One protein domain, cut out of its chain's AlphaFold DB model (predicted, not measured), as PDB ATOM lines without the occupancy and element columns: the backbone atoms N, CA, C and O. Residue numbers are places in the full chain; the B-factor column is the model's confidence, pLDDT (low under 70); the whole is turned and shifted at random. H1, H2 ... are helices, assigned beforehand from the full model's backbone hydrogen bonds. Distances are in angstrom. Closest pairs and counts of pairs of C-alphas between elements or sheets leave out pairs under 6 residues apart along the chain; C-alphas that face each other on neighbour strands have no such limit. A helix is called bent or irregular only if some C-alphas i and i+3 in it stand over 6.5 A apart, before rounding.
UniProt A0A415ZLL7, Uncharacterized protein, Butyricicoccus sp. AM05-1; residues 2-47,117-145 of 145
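This is residues 2 to 47 and 117 to 145 of the 145 residues of an uncharacterized protein of Butyricicoccus sp. AM05-1 (UniProt A0A415ZLL7). One long helix, H1, bent but running nearly straight with its two arms at 18 degrees, makes the length of the domain, and two shorter helices pack on it one after the other, both running back against its direction. H2 slants across the second arm, H1b, while H3 packs mainly on the first arm, H1a, and reaches the beginning of H1b past the bend. The printed part has 75 residues with three named helices, in the order H1, H2, H3, and no named strand; its class is all helix. The whole is only just loose, close to extended, with a radius of gyration of the C-alphas of 16.6 A, and its C-alphas span 61 by 18 by 16 A.

H1, residues 7 to 44, was assigned as one helix by its hydrogen bonds, but it is bent: C-alphas 23 and 26 are 6.6 A apart. Its arms are H1a, residues 7 to 23, and H1b, residues 26 to 44, at a shallow tilt of 18 degrees. H3, residues 131 to 144, touches H1a at a steep tilt of 51 degrees, opposite ways; their closest C-alphas, of Ser 17 and Asn 144, are 4.7 A apart. Residues 133 to 137 of H3 touch residues 26 to 29 of H1b, the closest C-alphas being those of Val 26 and Val 137 at 6.7 A. H3 and H1b run opposite ways at a shallow tilt of 34 degrees, only just short of steep. H2, residues 119 to 127, touches H1b at a steep tilt of 51 degrees, opposite ways, with the closest C-alphas, of Ile 34 and Thr 123, 6.1 A apart. H2 and H3 are close but not clearly touching, about perpendicular at 74 degrees; their closest C-alphas, of Leu 127 and Leu 133, are 6.3 A apart. H1a and H2 are apart. Of the 3 touching pairs 1 is at a shallow tilt, and the packing is mostly crossed, but only just. Every O i to N i+4 pair is within hydrogen-bond range in H1a, H2 and H3, and 14 of 15 are in H1b.

H1a begins with C-alpha 7 at (94.508, 152.054, 117.855) and is 24.2 A long from first to last C-alpha. H1b measures 25.8 A and ends with C-alpha 44 at (128.797, 150.460, 156.783). H2 measures 11.9 A. H3 measures 19.9 A and ends with C-alpha 144 at (99.167, 147.318, 133.795).

The two C-alphas farthest apart, of Lys 5 and Ser 47, are 61.3 A apart. Residues 48 to 116 are not printed, and C-alphas 47 and 117 are 18.1 A apart across this cut, which lies in the link from H1 to H2. The link from H2 to H3 is tight. Mean pLDDT of the printed part is 80.9, and residues 38 to 47 and 117 to 120 are under 70.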
ATOM      1  N   LYS A   2      94.076 141.420 126.844       72.50
ATOM      2  CA  LYS A   2      93.107 142.511 126.653       72.50
ATOM      3  C   LYS A   2      92.983 142.834 125.167       72.50
ATOM      4  O   LYS A   2      93.984 142.877 124.458       72.50
ATOM      5  N   THR A   3      91.756 143.043 124.713       82.44
ATOM      6  CA  THR A   3      91.441 143.430 123.340       82.44
ATOM      7  C   THR A   3      91.028 144.896 123.311       82.44
ATOM      8  O   THR A   3      90.289 145.369 124.175       82.44
ATOM      9  N   PHE A   4      91.524 145.630 122.317       88.62
ATOM     10  CA  PHE A   4      91.270 147.059 122.164       88.62
ATOM     11  C   PHE A   4      90.435 147.297 120.912       88.62
ATOM     12  O   PHE A   4      90.679 146.700 119.867       88.62
ATOM     13  N   LYS A   5      89.437 148.177 121.023       88.25
ATOM     14  CA  LYS A   5      88.485 148.466 119.940       88.25
ATOM     15  C   LYS A   5      89.047 149.409 118.868       88.25
ATOM     16  O   LYS A   5      88.438 149.559 117.817       88.25
ATOM     17  N   SER A   6      90.173 150.070 119.138       91.69
ATOM     18  CA  SER A   6      90.842 150.984 118.209       91.69
ATOM     19  C   SER A   6      92.313 151.173 118.581       91.69
ATOM     20  O   SER A   6      92.715 150.928 119.721       91.69
ATOM     21  N   ILE A   7      93.106 151.670 117.627       89.88
ATOM     22  CA  ILE A   7      94.508 152.054 117.855       89.88
ATOM     23  C   ILE A   7      94.599 153.144 118.933       89.88
ATOM     24  O   ILE A   7      95.436 153.053 119.824       89.88
ATOM     25  N   ALA A   8      93.683 154.118 118.926       92.06
ATOM     26  CA  ALA A   8      93.636 155.167 119.943       92.06
ATOM     27  C   ALA A   8      93.394 154.607 121.360       92.06
ATOM     28  O   ALA A   8      94.003 155.065 122.325       92.06
ATOM     29  N   ALA A   9      92.542 153.583 121.494       88.19
ATOM     30  CA  ALA A   9      92.304 152.919 122.776       88.19
ATOM     31  C   ALA A   9      93.536 152.136 123.258       88.19
ATOM     32  O   ALA A   9      93.844 152.154 124.449       88.19
ATOM     33  N   LEU A  10      94.262 151.490 122.338       89.75
ATOM     34  CA  LEU A  10      95.533 150.830 122.640       89.75
ATOM     35  C   LEU A  10      96.596 151.845 123.086       89.75
ATOM     36  O   LEU A  10      97.273 151.620 124.085       89.75
ATOM     37  N   GLU A  11      96.722 152.974 122.389       91.12
ATOM     38  CA  GLU A  11      97.697 154.016 122.720       91.12
ATOM     39  C   GLU A  11      97.424 154.631 124.100       91.12
ATOM     40  O   GLU A  11      98.340 154.789 124.911       91.12
ATOM     41  N   ALA A  12      96.158 154.929 124.406       90.75
ATOM     42  CA  ALA A  12      95.761 155.440 125.713       90.75
ATOM     43  C   ALA A  12      96.076 154.438 126.837       90.75
ATOM     44  O   ALA A  12      96.623 154.823 127.874       90.75
ATOM     45  N   ALA A  13      95.792 153.149 126.620       89.25
ATOM     46  CA  ALA A  13      96.098 152.091 127.580       89.25
ATOM     47  C   ALA A  13      97.609 151.900 127.774       89.25
ATOM     48  O   ALA A  13      98.073 151.790 128.909       89.25
ATOM     49  N   ALA A  14      98.393 151.938 126.695       89.69
ATOM     50  CA  ALA A  14      99.848 151.864 126.761       89.69
ATOM     51  C   ALA A  14     100.443 153.048 127.543       89.69
ATOM     52  O   ALA A  14     101.275 152.839 128.425       89.69
ATOM     53  N   LYS A  15      99.976 154.281 127.300       91.69
ATOM     54  CA  LYS A  15     100.408 155.470 128.059       91.69
ATOM     55  C   LYS A  15     100.044 155.367 129.540       91.69
ATOM     56  O   LYS A  15     100.872 155.679 130.396       91.69
ATOM     57  N   ALA A  16      98.833 154.909 129.856       90.38
ATOM     58  CA  ALA A  16      98.399 154.707 131.236       90.38
ATOM     59  C   ALA A  16      99.241 153.632 131.944       90.38
ATOM     60  O   ALA A  16      99.693 153.849 133.071       90.38
ATOM     61  N   SER A  17      99.509 152.515 131.264       89.75
ATOM     62  CA  SER A  17     100.361 151.436 131.764       89.75
ATOM     63  C   SER A  17     101.793 151.906 132.008       89.75
ATOM     64  O   SER A  17     102.338 151.684 133.091       89.75
ATOM     65  N   ALA A  18     102.384 152.633 131.057       90.00
ATOM     66  CA  ALA A  18     103.719 153.199 131.204       90.00
ATOM     67  C   ALA A  18     103.785 154.163 132.396       90.00
ATOM     68  O   ALA A  18     104.661 154.033 133.247       90.00
ATOM     69  N   ARG A  19     102.813 155.075 132.526       90.56
ATOM     70  CA  ARG A  19     102.759 156.036 133.638       90.56
ATOM     71  C   ARG A  19     102.641 155.344 134.994       90.56
ATOM     72  O   ARG A  19     103.330 155.721 135.936       90.56
ATOM     73  N   LYS A  20     101.788 154.323 135.097       91.06
ATOM     74  CA  LYS A  20     101.629 153.540 136.328       91.06
ATOM     75  C   LYS A  20     102.911 152.775 136.668       91.06
ATOM     76  O   LYS A  20     103.361 152.834 137.804       91.06
ATOM     77  N   THR A  21     103.531 152.156 135.665       90.38
ATOM     78  CA  THR A  21     104.804 151.435 135.807       90.38
ATOM     79  C   THR A  21     105.926 152.337 136.321       90.38
ATOM     80  O   THR A  21     106.660 151.959 137.233       90.38
ATOM     81  N   LEU A  22     106.030 153.552 135.778       88.31
ATOM     82  CA  LEU A  22     107.016 154.542 136.211       88.31
ATOM     83  C   LEU A  22     106.765 155.016 137.650       88.31
ATOM     84  O   LEU A  22     107.695 155.077 138.449       88.31
ATOM     85  N   ASN A  23     105.511 155.321 137.993       89.62
ATOM     86  CA  ASN A  23     105.158 155.934 139.277       89.62
ATOM     87  C   ASN A  23     105.231 154.991 140.482       89.62
ATOM     88  O   ASN A  23     105.365 155.478 141.604       89.62
ATOM     89  N   TYR A  24     105.102 153.680 140.267       88.69
ATOM     90  CA  TYR A  24     105.111 152.690 141.344       88.69
ATOM     91  C   TYR A  24     106.327 151.770 141.221       88.69
ATOM     92  O   TYR A  24     107.290 151.928 141.957       88.69
ATOM     93  N   GLN A  25     106.337 150.862 140.242       88.56
ATOM     94  CA  GLN A  25     107.347 149.803 140.152       88.56
ATOM     95  C   GLN A  25     108.775 150.339 139.970       88.56
ATOM     96  O   GLN A  25     109.692 149.907 140.666       88.56
ATOM     97  N   VAL A  26     108.979 151.275 139.036       86.75
ATOM     98  CA  VAL A  26     110.314 151.848 138.785       86.75
ATOM     99  C   VAL A  26     110.748 152.737 139.946       86.75
ATOM    100  O   VAL A  26     111.891 152.644 140.387       86.75
ATOM    101  N   LYS A  27     109.833 153.555 140.476       86.25
ATOM    102  CA  LYS A  27     110.084 154.387 141.656       86.25
ATOM    103  C   LYS A  27     110.563 153.546 142.845       86.25
ATOM    104  O   LYS A  27     111.597 153.869 143.424       86.25
ATOM    105  N   ASP A  28     109.860 152.463 143.167       88.25
ATOM    106  CA  ASP A  28     110.190 151.599 144.306       88.25
ATOM    107  C   ASP A  28     111.575 150.948 144.143       88.25
ATOM    108  O   ASP A  28     112.347 150.875 145.101       88.25
ATOM    109  N   LEU A  29     111.929 150.526 142.920       88.06
ATOM    110  CA  LEU A  29     113.261 149.995 142.615       88.06
ATOM    111  C   LEU A  29     114.355 151.051 142.833       88.06
ATOM    112  O   LEU A  29     115.361 150.769 143.484       88.06
ATOM    113  N   VAL A  30     114.159 152.260 142.299       84.50
ATOM    114  CA  VAL A  30     115.119 153.365 142.435       84.50
ATOM    115  C   VAL A  30     115.305 153.729 143.908       84.50
ATOM    116  O   VAL A  30     116.438 153.798 144.382       84.50
ATOM    117  N   GLU A  31     114.215 153.891 144.663       84.31
ATOM    118  CA  GLU A  31     114.283 154.181 146.098       84.31
ATOM    119  C   GLU A  31     115.014 153.086 146.878       84.31
ATOM    120  O   GLU A  31     115.831 153.393 147.749       84.31
ATOM    121  N   LYS A  32     114.752 151.810 146.570       86.75
ATOM    122  CA  LYS A  32     115.435 150.680 147.203       86.75
ATOM    123  C   LYS A  32     116.942 150.734 146.958       86.75
ATOM    124  O   LYS A  32     117.711 150.645 147.911       86.75
ATOM    125  N   LYS A  33     117.370 150.932 145.710       84.06
ATOM    126  CA  LYS A  33     118.796 150.976 145.346       84.06
ATOM    127  C   LYS A  33     119.522 152.164 145.963       84.06
ATOM    128  O   LYS A  33     120.649 152.012 146.422       84.06
ATOM    129  N   ILE A  34     118.857 153.318 146.045       79.94
ATOM    130  CA  ILE A  34     119.397 154.492 146.740       79.94
ATOM    131  C   ILE A  34     119.622 154.170 148.220       79.94
ATOM    132  O   ILE A  34     120.672 154.509 148.759       79.94
ATOM    133  N   ARG A  35     118.671 153.495 148.883       77.06
ATOM    134  CA  ARG A  35     118.828 153.088 150.290       77.06
ATOM    135  C   ARG A  35     119.958 152.080 150.477       77.06
ATOM    136  O   ARG A  35     120.737 152.243 151.408       77.06
ATOM    137  N   GLU A  36     120.073 151.086 149.600       81.31
ATOM    138  CA  GLU A  36     121.173 150.109 149.626       81.31
ATOM    139  C   GLU A  36     122.534 150.811 149.500       81.31
ATOM    140  O   GLU A  36     123.429 150.571 150.310       81.31
ATOM    141  N   LYS A  37     122.671 151.754 148.558       75.81
ATOM    142  CA  LYS A  37     123.902 152.541 148.411       75.81
ATOM    143  C   LYS A  37     124.156 153.502 149.563       75.81
ATOM    144  O   LYS A  37     125.305 153.670 149.960       75.81
ATOM    145  N   ALA A  38     123.120 154.102 150.140       69.12
ATOM    146  CA  ALA A  38     123.270 154.908 151.345       69.12
ATOM    147  C   ALA A  38     123.757 154.056 152.530       69.12
ATOM    148  O   ALA A  38     124.628 154.499 153.273       69.12
ATOM    149  N   GLN A  39     123.257 152.829 152.683       67.50
ATOM    150  CA  GLN A  39     123.724 151.903 153.715       67.50
ATOM    151  C   GLN A  39     125.212 151.579 153.553       67.50
ATOM    152  O   GLN A  39     125.985 151.844 154.472       67.50
ATOM    153  N   GLU A  40     125.614 151.124 152.367       68.56
ATOM    154  CA  GLU A  40     127.004 150.778 152.045       68.56
ATOM    155  C   GLU A  40     127.959 151.966 152.257       68.56
ATOM    156  O   GLU A  40     129.000 151.857 152.903       68.56
ATOM    157  N   VAL A  41     127.598 153.137 151.727       65.31
ATOM    158  CA  VAL A  41     128.501 154.294 151.681       65.31
ATOM    159  C   VAL A  41     128.511 155.076 152.989       65.31
ATOM    160  O   VAL A  41     129.536 155.666 153.328       65.31
ATOM    161  N   VAL A  42     127.392 155.150 153.713       61.88
ATOM    162  CA  VAL A  42     127.257 156.015 154.896       61.88
ATOM    163  C   VAL A  42     127.374 155.232 156.188       61.88
ATOM    164  O   VAL A  42     128.070 155.679 157.090       61.88
ATOM    165  N   TYR A  43     126.669 154.112 156.307       59.66
ATOM    166  CA  TYR A  43     126.505 153.438 157.591       59.66
ATOM    167  C   TYR A  43     127.498 152.291 157.771       59.66
ATOM    168  O   TYR A  43     128.035 152.144 158.865       59.66
ATOM    169  N   ASP A  44     127.816 151.549 156.710       59.38
ATOM    170  CA  ASP A  44     128.797 150.460 156.783       59.38
ATOM    171  C   ASP A  44     130.240 150.996 156.825       59.38
ATOM    172  O   ASP A  44     131.112 150.413 157.472       59.38
ATOM    173  N   SER A  45     130.494 152.148 156.193       52.06
ATOM    174  CA  SER A  45     131.788 152.846 156.252       52.06
ATOM    175  C   SER A  45     132.032 153.550 157.594       52.06
ATOM    176  O   SER A  45     133.181 153.766 157.991       52.06
ATOM    177  N   TYR A  46     130.965 153.895 158.320       43.88
ATOM    178  CA  TYR A  46     131.053 154.560 159.612       43.88
ATOM    179  C   TYR A  46     131.176 153.510 160.716       43.88
ATOM    180  O   TYR A  46     130.195 153.094 161.326       43.88
ATOM    181  N   SER A  47     132.409 153.083 161.000       46.19
ATOM    182  CA  SER A  47     132.714 152.360 162.237       46.19
ATOM    183  C   SER A  47     133.166 153.367 163.300       46.19
ATOM    184  O   SER A  47     134.359 153.677 163.370       46.19
ATOM    185  N   ARG A 117     126.930 164.045 148.393       60.09
ATOM    186  CA  ARG A 117     127.423 162.672 148.292       60.09
ATOM    187  C   ARG A 117     126.919 162.073 146.976       60.09
ATOM    188  O   ARG A 117     125.717 162.051 146.725       60.09
ATOM    189  N   ARG A 118     127.836 161.534 146.169       65.88
ATOM    190  CA  ARG A 118     127.581 161.039 144.800       65.88
ATOM    191  C   ARG A 118     126.661 159.819 144.696       65.88
ATOM    192  O   ARG A 118     126.401 159.356 143.591       65.88
ATOM    193  N   PHE A 119     126.138 159.298 145.807       65.75
ATOM    194  CA  PHE A 119     125.366 158.056 145.800       65.75
ATOM    195  C   PHE A 119     124.102 158.145 144.934       65.75
ATOM    196  O   PHE A 119     123.738 157.143 144.328       65.75
ATOM    197  N   TYR A 120     123.450 159.309 144.821       64.12
ATOM    198  CA  TYR A 120     122.305 159.476 143.917       64.12
ATOM    199  C   TYR A 120     122.720 159.312 142.447       64.12
ATOM    200  O   TYR A 120     122.150 158.475 141.748       64.12
ATOM    201  N   ASP A 121     123.748 160.035 142.003       71.94
ATOM    202  CA  ASP A 121     124.226 159.999 140.615       71.94
ATOM    203  C   ASP A 121     124.811 158.632 140.242       71.94
ATOM    204  O   ASP A 121     124.564 158.107 139.156       71.94
ATOM    205  N   GLU A 122     125.548 158.011 141.163       73.75
ATOM    206  CA  GLU A 122     126.100 156.666 140.989       73.75
ATOM    207  C   GLU A 122     125.001 155.605 140.926       73.75
ATOM    208  O   GLU A 122     125.086 154.685 140.114       73.75
ATOM    209  N   THR A 123     123.941 155.747 141.727       71.31
ATOM    210  CA  THR A 123     122.798 154.824 141.694       71.31
ATOM    211  C   THR A 123     122.015 154.961 140.394       71.31
ATOM    212  O   THR A 123     121.664 153.949 139.788       71.31
ATOM    213  N   VAL A 124     121.774 156.191 139.928       73.12
ATOM    214  CA  VAL A 124     121.122 156.440 138.633       73.12
ATOM    215  C   VAL A 124     121.956 155.842 137.500       73.12
ATOM    216  O   VAL A 124     121.420 155.102 136.680       73.12
ATOM    217  N   LYS A 125     123.274 156.069 137.499       81.44
ATOM    218  CA  LYS A 125     124.190 155.507 136.497       81.44
ATOM    219  C   LYS A 125     124.262 153.977 136.540       81.44
ATOM    220  O   LYS A 125     124.396 153.353 135.496       81.44
ATOM    221  N   ALA A 126     124.188 153.372 137.724       79.00
ATOM    222  CA  ALA A 126     124.197 151.917 137.878       79.00
ATOM    223  C   ALA A 126     122.880 151.266 137.428       79.00
ATOM    224  O   ALA A 126     122.880 150.120 136.979       79.00
ATOM    225  N   LEU A 127     121.757 151.976 137.568       80.75
ATOM    226  CA  LEU A 127     120.445 151.497 137.141       80.75
ATOM    227  C   LEU A 127     120.194 151.690 135.649       80.75
ATOM    228  O   LEU A 127     119.459 150.889 135.062       80.75
ATOM    229  N   ASP A 128     120.785 152.718 135.046       82.19
ATOM    230  CA  ASP A 128     120.630 153.008 133.627       82.19
ATOM    231  C   ASP A 128     121.117 151.834 132.761       82.19
ATOM    232  O   ASP A 128     122.225 151.321 132.919       82.19
ATOM    233  N   GLY A 129     120.239 151.340 131.886       79.31
ATOM    234  CA  GLY A 129     120.495 150.149 131.068       79.31
ATOM    235  C   GLY A 129     120.615 148.819 131.832       79.31
ATOM    236  O   GLY A 129     120.921 147.797 131.215       79.31
ATOM    237  N   SER A 130     120.365 148.783 133.146       84.94
ATOM    238  CA  SER A 130     120.481 147.547 133.931       84.94
ATOM    239  C   SER A 130     119.394 146.523 133.572       84.94
ATOM    240  O   SER A 130     118.233 146.860 133.319       84.94
ATOM    241  N   SER A 131     119.751 145.235 133.596       85.19
ATOM    242  CA  SER A 131     118.810 144.134 133.341       85.19
ATOM    243  C   SER A 131     117.666 144.089 134.360       85.19
ATOM    244  O   SER A 131     116.541 143.728 134.011       85.19
ATOM    245  N   GLU A 132     117.932 144.506 135.599       86.31
ATOM    246  CA  GLU A 132     116.940 144.630 136.668       86.31
ATOM    247  C   GLU A 132     115.903 145.718 136.346       86.31
ATOM    248  O   GLU A 132     114.703 145.440 136.383       86.31
ATOM    249  N   LEU A 133     116.342 146.915 135.929       85.06
ATOM    250  CA  LEU A 133     115.441 147.990 135.504       85.06
ATOM    251  C   LEU A 133     114.587 147.560 134.304       85.06
ATOM    252  O   LEU A 133     113.366 147.720 134.326       85.06
ATOM    253  N   ILE A 134     115.204 146.960 133.281       87.44
ATOM    254  CA  ILE A 134     114.501 146.472 132.083       87.44
ATOM    255  C   ILE A 134     113.454 145.412 132.452       87.44
ATOM    256  O   ILE A 134     112.331 145.441 131.942       87.44
ATOM    257  N   SER A 135     113.796 144.493 133.358       89.19
ATOM    258  CA  SER A 135     112.883 143.454 133.845       89.19
ATOM    259  C   SER A 135     111.666 144.056 134.554       89.19
ATOM    260  O   SER A 135     110.528 143.723 134.216       89.19
ATOM    261  N   VAL A 136     111.887 145.004 135.471       87.75
ATOM    262  CA  VAL A 136     110.815 145.672 136.226       87.75
ATOM    263  C   VAL A 136     109.915 146.499 135.310       87.75
ATOM    264  O   VAL A 136     108.690 146.415 135.421       87.75
ATOM    265  N   VAL A 137     110.491 147.241 134.358       87.75
ATOM    266  CA  VAL A 137     109.726 148.004 133.360       87.75
ATOM    267  C   VAL A 137     108.854 147.073 132.523       87.75
ATOM    268  O   VAL A 137     107.661 147.326 132.355       87.75
ATOM    269  N   ARG A 138     109.412 145.962 132.030       88.31
ATOM    270  CA  ARG A 138     108.671 145.000 131.206       88.31
ATOM    271  C   ARG A 138     107.545 144.329 131.991       88.31
ATOM    272  O   ARG A 138     106.423 144.258 131.496       88.31
ATOM    273  N   ALA A 139     107.829 143.857 133.203       88.50
ATOM    274  CA  ALA A 139     106.842 143.203 134.055       88.50
ATOM    275  C   ALA A 139     105.719 144.168 134.463       88.50
ATOM    276  O   ALA A 139     104.541 143.832 134.341       88.50
ATOM    277  N   GLY A 140     106.070 145.388 134.880       85.62
ATOM    278  CA  GLY A 140     105.103 146.418 135.252       85.62
ATOM    279  C   GLY A 140     104.223 146.840 134.077       85.62
ATOM    280  O   GLY A 140     103.003 146.913 134.223       85.62
ATOM    281  N   PHE A 141     104.810 147.032 132.893       88.81
ATOM    282  CA  PHE A 141     104.050 147.415 131.707       88.81
ATOM    283  C   PHE A 141     103.045 146.331 131.300       88.81
ATOM    284  O   PHE A 141     101.879 146.629 131.043       88.81
ATOM    285  N   LEU A 142     103.467 145.063 131.292       88.06
ATOM    286  CA  LEU A 142     102.595 143.936 130.945       88.06
ATOM    287  C   LEU A 142     101.486 143.703 131.976       88.06
ATOM    288  O   LEU A 142     100.388 143.303 131.602       88.06
ATOM    289  N   ALA A 143     101.747 143.969 133.257       87.00
ATOM    290  CA  ALA A 143     100.744 143.841 134.311       87.00
ATOM    291  C   ALA A 143      99.681 144.953 134.266       87.00
ATOM    292  O   ALA A 143      98.552 144.746 134.716       87.00
ATOM    293  N   ASN A 144     100.032 146.138 133.756       84.81
ATOM    294  CA  ASN A 144      99.167 147.318 133.795       84.81
ATOM    295  C   ASN A 144      98.477 147.649 132.462       84.81
ATOM    296  O   ASN A 144      97.536 148.449 132.479       84.81
ATOM    297  N   ILE A 145      98.909 147.066 131.335       85.31
ATOM    298  CA  ILE A 145      98.270 147.271 130.023       85.31
ATOM    299  C   ILE A 145      96.980 146.479 129.890       85.31
ATOM    300  O   ILE A 145      96.878 145.359 130.439       85.31
TER     301      ILE A 145